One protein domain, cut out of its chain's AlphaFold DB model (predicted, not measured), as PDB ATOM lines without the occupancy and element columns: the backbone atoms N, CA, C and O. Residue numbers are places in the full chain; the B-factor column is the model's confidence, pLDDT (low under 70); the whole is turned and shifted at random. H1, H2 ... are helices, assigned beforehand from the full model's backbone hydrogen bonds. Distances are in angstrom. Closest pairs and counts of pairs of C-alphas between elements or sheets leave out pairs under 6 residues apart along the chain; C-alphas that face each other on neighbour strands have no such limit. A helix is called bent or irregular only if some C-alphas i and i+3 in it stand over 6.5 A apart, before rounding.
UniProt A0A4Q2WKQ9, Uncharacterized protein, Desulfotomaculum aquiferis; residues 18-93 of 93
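What this domain is: This is residues 18 to 93 of the 93 residues of an uncharacterized protein of Desulfotomaculum aquiferis (UniProt A0A4Q2WKQ9). One long, nearly straight helical arm, H2b, makes the long axis, and the chain folds back at both of its ends to give an open C-shaped frame. At one end H2a and short H1 turn back; at the other, H3 doubles back on itself as arms H3a and H3b. The printed part has 76 residues with three named helices, H1, H2 and H3 in chain order, and no named strand; the class is all helix. It is loose, with a radius of gyration of the C-alphas of 16.1 A, and spans 44 by 24 by 20 A.

Where its parts are: H2, residues 27 to 63, was assigned as one helix by its hydrogen bonds but is bent, with C-alphas 34 and 37 9.4 A apart. Its arm H2b, residues 37 to 63, is 42.2 A long, from (-17.954, 35.734, 48.502) to (0.883, 50.655, 13.779), and irregular, with C-alphas 37 and 40 7.4 A apart. H2a is residues 27 to 34, 10.6 A. H1, residues 18 to 23, 9.4 A, is only just irregular: C-alphas 19 and 22 are 6.52 A apart. H3, residues 69 to 92, likewise assigned as one helix by its hydrogen bonds, is bent, with C-alphas 76 and 79 9.1 A apart; H3a is residues 69 to 76, 10.4 A, and H3b is residues 79 to 92, 19.8 A, with C-alpha 92 at (6.993, 49.849, 38.110).

How they stand to each other: H2b and H2a are close but not clearly touching, their closest C-alphas, of Ser 39 and Phe 32, 5.5 A apart. They run opposite ways at a shallow tilt of 32 degrees, only just short of steep. H1 and H2a meet only through their link. H2b and H3a are near each other, with 5 pairs of C-alphas within 10 A. H3a touches H3b, through residues 80 to 86 of H3b alone; the closest C-alphas, of Ser 74 and Gly 82, are 3.8 A apart, and the arms run opposite ways at a shallow tilt of 21 degrees. H1 is apart from H2b and H3b. Every O i to N i+4 pair is within hydrogen-bond range in H2a, H3a and H3b, against 20 of 23 in H2b and 0 of 2 in H1, where O i to N i+3 gives 0 of 3.

The domain as a whole: The C-alphas farthest apart, of Arg 37 and Glu 66, are 45.4 A apart; those of Ser 18 and Leu 93, the chain's last residue, 10.9 A. The printed part has no cut, and both links are tight. Residues 18 to 27, 33 to 38 and 44 to 56 stand free. Mean pLDDT of the printed part is 80.9; residues 21 to 25 and 93 are under 70.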
ATOM      1  N   SER A  18       4.785  36.189  33.309       79.62
ATOM      2  CA  SER A  18       4.916  37.582  33.753       79.62
ATOM      3  C   SER A  18       3.673  38.091  34.488       79.62
ATOM      4  O   SER A  18       3.799  38.817  35.473       79.62
ATOM      5  N   VAL A  19       2.475  37.679  34.063       78.00
ATOM      6  CA  VAL A  19       1.208  38.140  34.655       78.00
ATOM      7  C   VAL A  19       0.870  37.398  35.952       78.00
ATOM      8  O   VAL A  19       0.397  38.007  36.917       78.00
ATOM      9  N   THR A  20       1.092  36.083  36.010       73.19
ATOM     10  CA  THR A  20       0.660  35.272  37.156       73.19
ATOM     11  C   THR A  20       1.513  35.520  38.404       73.19
ATOM     12  O   THR A  20       0.969  35.542  39.505       73.19
ATOM     13  N   VAL A  21       2.820  35.759  38.258       67.69
ATOM     14  CA  VAL A  21       3.761  35.751  39.396       67.69
ATOM     15  C   VAL A  21       3.589  36.943  40.347       67.69
ATOM     16  O   VAL A  21       3.649  36.747  41.558       67.69
ATOM     17  N   MET A  22       3.338  38.158  39.848       63.44
ATOM     18  CA  MET A  22       3.325  39.360  40.705       63.44
ATOM     19  C   MET A  22       1.965  39.678  41.336       63.44
ATOM     20  O   MET A  22       1.900  40.090  42.491       63.44
ATOM     21  N   GLY A  23       0.860  39.475  40.615       63.03
ATOM     22  CA  GLY A  23      -0.467  39.866  41.109       63.03
ATOM     23  C   GLY A  23      -1.157  38.805  41.971       63.03
ATOM     24  O   GLY A  23      -1.828  39.132  42.947       63.03
ATOM     25  N   HIS A  24      -1.000  37.522  41.630       68.50
ATOM     26  CA  HIS A  24      -1.871  36.481  42.184       68.50
ATOM     27  C   HIS A  24      -1.514  36.069  43.613       68.50
ATOM     28  O   HIS A  24      -2.400  35.676  44.363       68.50
ATOM     29  N   LEU A  25      -0.244  36.164  44.012       68.12
ATOM     30  CA  LEU A  25       0.199  35.652  45.314       68.12
ATOM     31  C   LEU A  25      -0.149  36.578  46.488       68.12
ATOM     32  O   LEU A  25      -0.363  36.090  47.592       68.12
ATOM     33  N   LEU A  26      -0.227  37.894  46.258       71.69
ATOM     34  CA  LEU A  26      -0.468  38.883  47.317       71.69
ATOM     35  C   LEU A  26      -1.844  39.549  47.220       71.69
ATOM     36  O   LEU A  26      -2.518  39.709  48.234       71.69
ATOM     37  N   ILE A  27      -2.284  39.924  46.015       79.94
ATOM     38  CA  ILE A  27      -3.508  40.721  45.850       79.94
ATOM     39  C   ILE A  27      -4.758  39.846  45.938       79.94
ATOM     40  O   ILE A  27      -5.748  40.255  46.536       79.94
ATOM     41  N   VAL A  28      -4.721  38.629  45.390       81.12
ATOM     42  CA  VAL A  28      -5.898  37.748  45.375       81.12
ATOM     43  C   VAL A  28      -6.358  37.390  46.796       81.12
ATOM     44  O   VAL A  28      -7.532  37.624  47.078       81.12
ATOM     45  N   PRO A  29      -5.492  36.928  47.726       81.88
ATOM     46  CA  PRO A  29      -5.916  36.664  49.102       81.88
ATOM     47  C   PRO A  29      -6.507  37.898  49.794       81.88
ATOM     48  O   PRO A  29      -7.531  37.788  50.459       81.88
ATOM     49  N   LEU A  30      -5.914  39.078  49.583       83.75
ATOM     50  CA  LEU A  30      -6.382  40.336  50.168       83.75
ATOM     51  C   LEU A  30      -7.781  40.729  49.664       83.75
ATOM     52  O   LEU A  30      -8.622  41.189  50.433       83.75
ATOM     53  N   VAL A  31      -8.044  40.532  48.372       84.75
ATOM     54  CA  VAL A  31      -9.353  40.812  47.764       84.75
ATOM     55  C   VAL A  31     -10.405  39.800  48.228       84.75
ATOM     56  O   VAL A  31     -11.563  40.168  48.426       84.75
ATOM     57  N   PHE A  32     -10.027  38.535  48.427       84.62
ATOM     58  CA  PHE A  32     -10.913  37.530  49.022       84.62
ATOM     59  C   PHE A  32     -11.235  37.828  50.490       84.62
ATOM     60  O   PHE A  32     -12.381  37.658  50.891       84.62
ATOM     61  N   ASP A  33     -10.270  38.318  51.267       85.19
ATOM     62  CA  ASP A  33     -10.482  38.696  52.669       85.19
ATOM     63  C   ASP A  33     -11.423  39.908  52.803       85.19
ATOM     64  O   ASP A  33     -12.351  39.897  53.607       85.19
ATOM     65  N   GLN A  34     -11.255  40.930  51.954       85.25
ATOM     66  CA  GLN A  34     -12.055  42.160  52.036       85.25
ATOM     67  C   GLN A  34     -13.450  42.052  51.406       85.25
ATOM     68  O   GLN A  34     -14.413  42.575  51.963       85.25
ATOM     69  N   ALA A  35     -13.573  41.427  50.231       83.50
ATOM     70  CA  ALA A  35     -14.843  41.346  49.495       83.50
ATOM     71  C   ALA A  35     -15.569  39.995  49.666       83.50
ATOM     72  O   ALA A  35     -16.722  39.846  49.250       83.50
ATOM     73  N   GLY A  36     -14.935  39.020  50.328       84.44
ATOM     74  CA  GLY A  36     -15.549  37.754  50.708       84.44
ATOM     75  C   GLY A  36     -16.046  36.936  49.513       84.44
ATOM     76  O   GLY A  36     -15.291  36.546  48.624       84.44
ATOM     77  N   ARG A  37     -17.346  36.618  49.511       82.94
ATOM     78  CA  ARG A  37     -17.954  35.734  48.502       82.94
ATOM     79  C   ARG A  37     -18.069  36.383  47.122       82.94
ATOM     80  O   ARG A  37     -18.070  35.660  46.130       82.94
ATOM     81  N   ASP A  38     -18.129  37.711  47.048       87.31
ATOM     82  CA  ASP A  38     -18.385  38.439  45.798       87.31
ATOM     83  C   ASP A  38     -17.094  38.942  45.124       87.31
ATOM     84  O   ASP A  38     -17.127  39.556  44.056       87.31
ATOM     85  N   SER A  39     -15.929  38.602  45.688       85.75
ATOM     86  CA  SER A  39     -14.597  38.947  45.173       85.75
ATOM     87  C   SER A  39     -14.361  38.520  43.721       85.75
ATOM     88  O   SER A  39     -13.621  39.185  42.995       85.75
ATOM     89  N   TRP A  40     -15.017  37.456  43.253       85.62
ATOM     90  CA  TRP A  40     -14.901  36.983  41.869       85.62
ATOM     91  C   TRP A  40     -15.368  38.026  40.839       85.62
ATOM     92  O   TRP A  40     -14.841  38.053  39.726       85.62
ATOM     93  N   LEU A  41     -16.298  38.921  41.195       89.25
ATOM     94  CA  LEU A  41     -16.771  39.964  40.283       89.25
ATOM     95  C   LEU A  41     -15.659  40.974  39.966       89.25
ATOM     96  O   LEU A  41     -15.530  41.418  38.825       89.25
ATOM     97  N   SER A  42     -14.806  41.279  40.949       87.50
ATOM     98  CA  SER A  42     -13.641  42.145  40.741       87.50
ATOM     99  C   SER A  42     -12.659  41.540  39.731       87.50
ATOM    100  O   SER A  42     -12.128  42.257  38.885       87.50
ATOM    101  N   LEU A  43     -12.495  40.210  39.748       84.56
ATOM    102  CA  LEU A  43     -11.659  39.493  38.791       84.56
ATOM    103  C   LEU A  43     -12.234  39.584  37.374       84.56
ATOM    104  O   LEU A  43     -11.489  39.839  36.432       84.56
ATOM    105  N   VAL A  44     -13.552  39.434  37.212       89.50
ATOM    106  CA  VAL A  44     -14.215  39.568  35.902       89.50
ATOM    107  C   VAL A  44     -14.014  40.972  35.324       89.50
ATOM    108  O   VAL A  44     -13.654  41.110  34.153       89.50
ATOM    109  N   ILE A  45     -14.182  42.010  36.147       91.00
ATOM    110  CA  ILE A  45     -13.960  43.404  35.734       91.00
ATOM    111  C   ILE A  45     -12.485  43.631  35.372       91.00
ATOM    112  O   ILE A  45     -12.191  44.238  34.339       91.00
ATOM    113  N   ALA A  46     -11.554  43.107  36.173       87.38
ATOM    114  CA  ALA A  46     -10.122  43.217  35.912       87.38
ATOM    115  C   ALA A  46      -9.714  42.519  34.604       87.38
ATOM    116  O   ALA A  46      -8.939  43.080  33.831       87.38
ATOM    117  N   ILE A  47     -10.271  41.337  34.315       88.19
ATOM    118  CA  ILE A  47     -10.044  40.627  33.048       88.19
ATOM    119  C   ILE A  47     -10.545  41.470  31.874       88.19
ATOM    120  O   ILE A  47      -9.806  41.653  30.906       88.19
ATOM    121  N   ALA A  48     -11.759  42.020  31.953       92.12
ATOM    122  CA  ALA A  48     -12.309  42.855  30.886       92.12
ATOM    123  C   ALA A  48     -11.426  44.086  30.614       92.12
ATOM    124  O   ALA A  48     -11.065  44.349  29.464       92.12
ATOM    125  N   ALA A  49     -11.008  44.794  31.668       89.88
ATOM    126  CA  ALA A  49     -10.087  45.924  31.553       89.88
ATOM    127  C   ALA A  49      -8.724  45.504  30.968       89.88
ATOM    128  O   ALA A  49      -8.191  46.178  30.084       89.88
ATOM    129  N   GLY A  50      -8.186  44.363  31.408       88.31
ATOM    130  CA  GLY A  50      -6.930  43.805  30.911       88.31
ATOM    131  C   GLY A  50      -6.981  43.449  29.425       88.31
ATOM    132  O   GLY A  50      -6.041  43.754  28.693       88.31
ATOM    133  N   VAL A  51      -8.091  42.876  28.951       90.06
ATOM    134  CA  VAL A  51      -8.301  42.569  27.526       90.06
ATOM    135  C   VAL A  51      -8.350  43.851  26.693       90.06
ATOM    136  O   VAL A  51      -7.671  43.931  25.671       90.06
ATOM    137  N   ILE A  52      -9.087  44.874  27.137       92.56
ATOM    138  CA  ILE A  52      -9.168  46.168  26.435       92.56
ATOM    139  C   ILE A  52      -7.778  46.810  26.312       92.56
ATOM    140  O   ILE A  52      -7.396  47.283  25.233       92.56
ATOM    141  N   LEU A  53      -6.999  46.791  27.398       87.69
ATOM    142  CA  LEU A  53      -5.627  47.290  27.399       87.69
ATOM    143  C   LEU A  53      -4.732  46.473  26.464       87.69
ATOM    144  O   LEU A  53      -4.034  47.057  25.638       87.69
ATOM    145  N   ALA A  54      -4.784  45.142  26.532       86.56
ATOM    146  CA  ALA A  54      -3.992  44.273  25.667       86.56
ATOM    147  C   ALA A  54      -4.298  44.515  24.182       86.56
ATOM    148  O   ALA A  54      -3.373  44.669  23.385       86.56
ATOM    149  N   CYS A  55      -5.574  44.625  23.806       88.50
ATOM    150  CA  CYS A  55      -5.979  44.955  22.440       88.50
ATOM    151  C   CYS A  55      -5.434  46.318  21.992       88.50
ATOM    152  O   CYS A  55      -4.911  46.431  20.884       88.50
ATOM    153  N   SER A  56      -5.499  47.329  22.861       87.00
ATOM    154  CA  SER A  56      -4.955  48.664  22.581       87.00
ATOM    155  C   SER A  56      -3.439  48.631  22.362       87.00
ATOM    156  O   SER A  56      -2.936  49.209  21.400       87.00
ATOM    157  N   LEU A  57      -2.709  47.909  23.218       84.31
ATOM    158  CA  LEU A  57      -1.253  47.762  23.131       84.31
ATOM    159  C   LEU A  57      -0.822  46.999  21.876       84.31
ATOM    160  O   LEU A  57       0.108  47.423  21.192       84.31
ATOM    161  N   ILE A  58      -1.515  45.907  21.544       85.94
ATOM    162  CA  ILE A  58      -1.269  45.148  20.313       85.94
ATOM    163  C   ILE A  58      -1.532  46.039  19.093       85.94
ATOM    164  O   ILE A  58      -0.695  46.099  18.196       85.94
ATOM    165  N   GLY A  59      -2.643  46.783  19.083       84.50
ATOM    166  CA  GLY A  59      -2.963  47.734  18.018       84.50
ATOM    167  C   GLY A  59      -1.854  48.770  17.817       84.50
ATOM    168  O   GLY A  59      -1.320  48.896  16.715       84.50
ATOM    169  N   LEU A  60      -1.429  49.441  18.891       83.06
ATOM    170  CA  LEU A  60      -0.333  50.417  18.848       83.06
ATOM    171  C   LEU A  60       0.983  49.801  18.349       83.06
ATOM    172  O   LEU A  60       1.647  50.392  17.496       83.06
ATOM    173  N   GLY A  61       1.325  48.598  18.818       79.75
ATOM    174  CA  GLY A  61       2.531  47.880  18.400       79.75
ATOM    175  C   GLY A  61       2.526  47.465  16.926       79.75
ATOM    176  O   GLY A  61       3.586  47.383  16.313       79.75
ATOM    177  N   THR A  62       1.350  47.246  16.327       80.25
ATOM    178  CA  THR A  62       1.246  46.972  14.882       80.25
ATOM    179  C   THR A  62       1.329  48.229  14.016       80.25
ATOM    180  O   THR A  62       1.840  48.153  12.901       80.25
ATOM    181  N   ILE A  63       0.868  49.381  14.517       82.31
ATOM    182  CA  ILE A  63       0.883  50.655  13.779       82.31
ATOM    183  C   ILE A  63       2.278  51.292  13.816       82.31
ATOM    184  O   ILE A  63       2.722  51.856  12.816       82.31
ATOM    185  N   VAL A  64       2.982  51.207  14.952       79.88
ATOM    186  CA  VAL A  64       4.306  51.826  15.134       79.88
ATOM    187  C   VAL A  64       5.311  50.827  15.731       79.88
ATOM    188  O   VAL A  64       5.769  51.004  16.860       79.88
ATOM    189  N   PRO A  65       5.687  49.773  14.981       72.38
ATOM    190  CA  PRO A  65       6.472  48.648  15.501       72.38
ATOM    191  C   PRO A  65       7.906  49.008  15.919       72.38
ATOM    192  O   PRO A  65       8.522  48.270  16.681       72.38
ATOM    193  N   GLU A  66       8.449  50.126  15.434       75.94
ATOM    194  CA  GLU A  66       9.827  50.547  15.728       75.94
ATOM    195  C   GLU A  66       9.957  51.432  16.975       75.94
ATOM    196  O   GLU A  66      11.077  51.715  17.404       75.94
ATOM    197  N   LYS A  67       8.843  51.889  17.564       76.94
ATOM    198  CA  LYS A  67       8.877  52.815  18.703       76.94
ATOM    199  C   LYS A  67       8.538  52.107  20.005       76.94
ATOM    200  O   LYS A  67       7.611  51.303  20.077       76.94
ATOM    201  N   SER A  68       9.271  52.447  21.062       81.00
ATOM    202  CA  SER A  68       8.959  51.953  22.404       81.00
ATOM    203  C   SER A  68       7.684  52.602  22.949       81.00
ATOM    204  O   SER A  68       7.314  53.706  22.549       81.00
ATOM    205  N   MET A  69       7.046  51.963  23.930       77.56
ATOM    206  CA  MET A  69       5.868  52.515  24.616       77.56
ATOM    207  C   MET A  69       6.105  53.928  25.177       77.56
ATOM    208  O   MET A  69       5.205  54.762  25.138       77.56
ATOM    209  N   ILE A  70       7.330  54.224  25.625       78.75
ATOM    210  CA  ILE A  70       7.745  55.547  26.122       78.75
ATOM    211  C   ILE A  70       7.817  56.574  24.981       78.75
ATOM    212  O   ILE A  70       7.431  57.732  25.131       78.75
ATOM    213  N   GLN A  71       8.301  56.165  23.810       77.31
ATOM    214  CA  GLN A  71       8.347  57.040  22.638       77.31
ATOM    215  C   GLN A  71       6.948  57.298  22.075       77.31
ATOM    216  O   GLN A  71       6.653  58.424  21.672       77.31
ATOM    217  N   ILE A  72       6.085  56.279  22.078       81.94
ATOM    218  CA  ILE A  72       4.680  56.404  21.678       81.94
ATOM    219  C   ILE A  72       3.952  57.357  22.633       81.94
ATOM    220  O   ILE A  72       3.278  58.275  22.170       81.94
ATOM    221  N   SER A  73       4.132  57.213  23.952       76.25
ATOM    222  CA  SER A  73       3.484  58.092  24.933       76.25
ATOM    223  C   SER A  73       3.960  59.545  24.825       76.25
ATOM    224  O   SER A  73       3.140  60.459  24.878       76.25
ATOM    225  N   SER A  74       5.255  59.772  24.591       78.81
ATOM    226  CA  SER A  74       5.812  61.113  24.368       78.81
ATOM    227  C   SER A  74       5.293  61.777  23.090       78.81
ATOM    228  O   SER A  74       5.050  62.982  23.077       78.81
ATOM    229  N   GLN A  75       5.039  61.002  22.033       79.88
ATOM    230  CA  GLN A  75       4.445  61.527  20.798       79.88
ATOM    231  C   GLN A  75       2.950  61.820  20.925       79.88
ATOM    232  O   GLN A  75       2.486  62.802  20.355       79.88
ATOM    233  N   LEU A  76       2.202  60.990  21.657       80.12
ATOM    234  CA  LEU A  76       0.750  61.138  21.777       80.12
ATOM    235  C   LEU A  76       0.348  62.216  22.796       80.12
ATOM    236  O   LEU A  76      -0.598  62.961  22.558       80.12
ATOM    237  N   PHE A  77       1.062  62.301  23.923       77.06
ATOM    238  CA  PHE A  77       0.719  63.179  25.050       77.06
ATOM    239  C   PHE A  77       1.683  64.369  25.232       77.06
ATOM    240  O   PHE A  77       1.456  65.222  26.090       77.06
ATOM    241  N   GLY A  78       2.757  64.446  24.439       78.81
ATOM    242  CA  GLY A  78       3.787  65.482  24.534       78.81
ATOM    243  C   GLY A  78       4.871  65.188  25.581       78.81
ATOM    244  O   GLY A  78       4.765  64.266  26.389       78.81
ATOM    245  N   SER A  79       5.934  66.004  25.589       73.81
ATOM    246  CA  SER A  79       7.165  65.735  26.357       73.81
ATOM    247  C   SER A  79       6.969  65.650  27.876       73.81
ATOM    248  O   SER A  79       7.726  64.948  28.541       73.81
ATOM    249  N   ILE A  80       5.983  66.360  28.435       76.44
ATOM    250  CA  ILE A  80       5.745  66.395  29.885       76.44
ATOM    251  C   ILE A  80       4.999  65.131  30.324       76.44
ATOM    252  O   ILE A  80       5.497  64.373  31.152       76.44
ATOM    253  N   LEU A  81       3.834  64.861  29.727       76.31
ATOM    254  CA  LEU A  81       3.025  63.686  30.063       76.31
ATOM    255  C   LEU A  81       3.710  62.382  29.640       76.31
ATOM    256  O   LEU A  81       3.690  61.410  30.391       76.31
ATOM    257  N   GLY A  82       4.393  62.368  28.493       74.62
ATOM    258  CA  GLY A  82       5.222  61.237  28.078       74.62
ATOM    259  C   GLY A  82       6.385  60.968  29.029       74.62
ATOM    260  O   GLY A  82       6.673  59.811  29.327       74.62
ATOM    261  N   GLY A  83       7.007  62.028  29.561       75.25
ATOM    262  CA  GLY A  83       8.039  61.923  30.592       75.25
ATOM    263  C   GLY A  83       7.512  61.294  31.884       75.25
ATOM    264  O   GLY A  83       8.134  60.372  32.406       75.25
ATOM    265  N   VAL A  84       6.335  61.720  32.356       81.75
ATOM    266  CA  VAL A  84       5.680  61.133  33.542       81.75
ATOM    267  C   VAL A  84       5.343  59.659  33.309       81.75
ATOM    268  O   VAL A  84       5.665  58.820  34.149       81.75
ATOM    269  N   VAL A  85       4.760  59.311  32.159       80.88
ATOM    270  CA  VAL A  85       4.454  57.911  31.814       80.88
ATOM    271  C   VAL A  85       5.732  57.070  31.752       80.88
ATOM    272  O   VAL A  85       5.765  55.975  32.308       80.88
ATOM    273  N   GLY A  86       6.800  57.587  31.138       79.38
ATOM    274  CA  GLY A  86       8.091  56.901  31.063       79.38
ATOM    275  C   GLY A  86       8.733  56.678  32.433       79.38
ATOM    276  O   GLY A  86       9.214  55.579  32.711       79.38
ATOM    277  N   LEU A  87       8.681  57.682  33.313       83.94
ATOM    278  CA  LEU A  87       9.159  57.569  34.691       83.94
ATOM    279  C   LEU A  87       8.367  56.504  35.457       83.94
ATOM    280  O   LEU A  87       8.952  55.631  36.090       83.94
ATOM    281  N   THR A  88       7.038  56.546  35.350       82.62
ATOM    282  CA  THR A  88       6.155  55.599  36.039       82.62
ATOM    283  C   THR A  88       6.416  54.172  35.566       82.62
ATOM    284  O   THR A  88       6.550  53.279  36.395       82.62
ATOM    285  N   MET A  89       6.575  53.962  34.252       79.06
ATOM    286  CA  MET A  89       6.964  52.656  33.715       79.06
ATOM    287  C   MET A  89       8.331  52.207  34.229       79.06
ATOM    288  O   MET A  89       8.471  51.048  34.567       79.06
ATOM    289  N   THR A  90       9.316  53.099  34.335       81.69
ATOM    290  CA  THR A  90      10.662  52.734  34.822       81.69
ATOM    291  C   THR A  90      10.667  52.349  36.304       81.69
ATOM    292  O   THR A  90      11.502  51.567  36.734       81.69
ATOM    293  N   ILE A  91       9.758  52.918  37.099       83.94
ATOM    294  CA  ILE A  91       9.642  52.624  38.535       83.94
ATOM    295  C   ILE A  91       8.869  51.318  38.782       83.94
ATOM    296  O   ILE A  91       9.150  50.622  39.754       83.94
ATOM    297  N   PHE A  92       7.874  51.011  37.942       70.25
ATOM    298  CA  PHE A  92       6.993  49.849  38.110       70.25
ATOM    299  C   PHE A  92       7.426  48.587  37.345       70.25
ATOM    300  O   PHE A  92       6.981  47.502  37.722       70.25
ATOM    301  N   LEU A  93       8.200  48.724  36.262       63.59
ATOM    302  CA  LEU A  93       8.681  47.626  35.410       63.59
ATOM    303  C   LEU A  93      10.059  47.138  35.871       63.59
ATOM    304  O   LEU A  93      10.248  45.903  35.888       63.59
TER     305      LEU A  93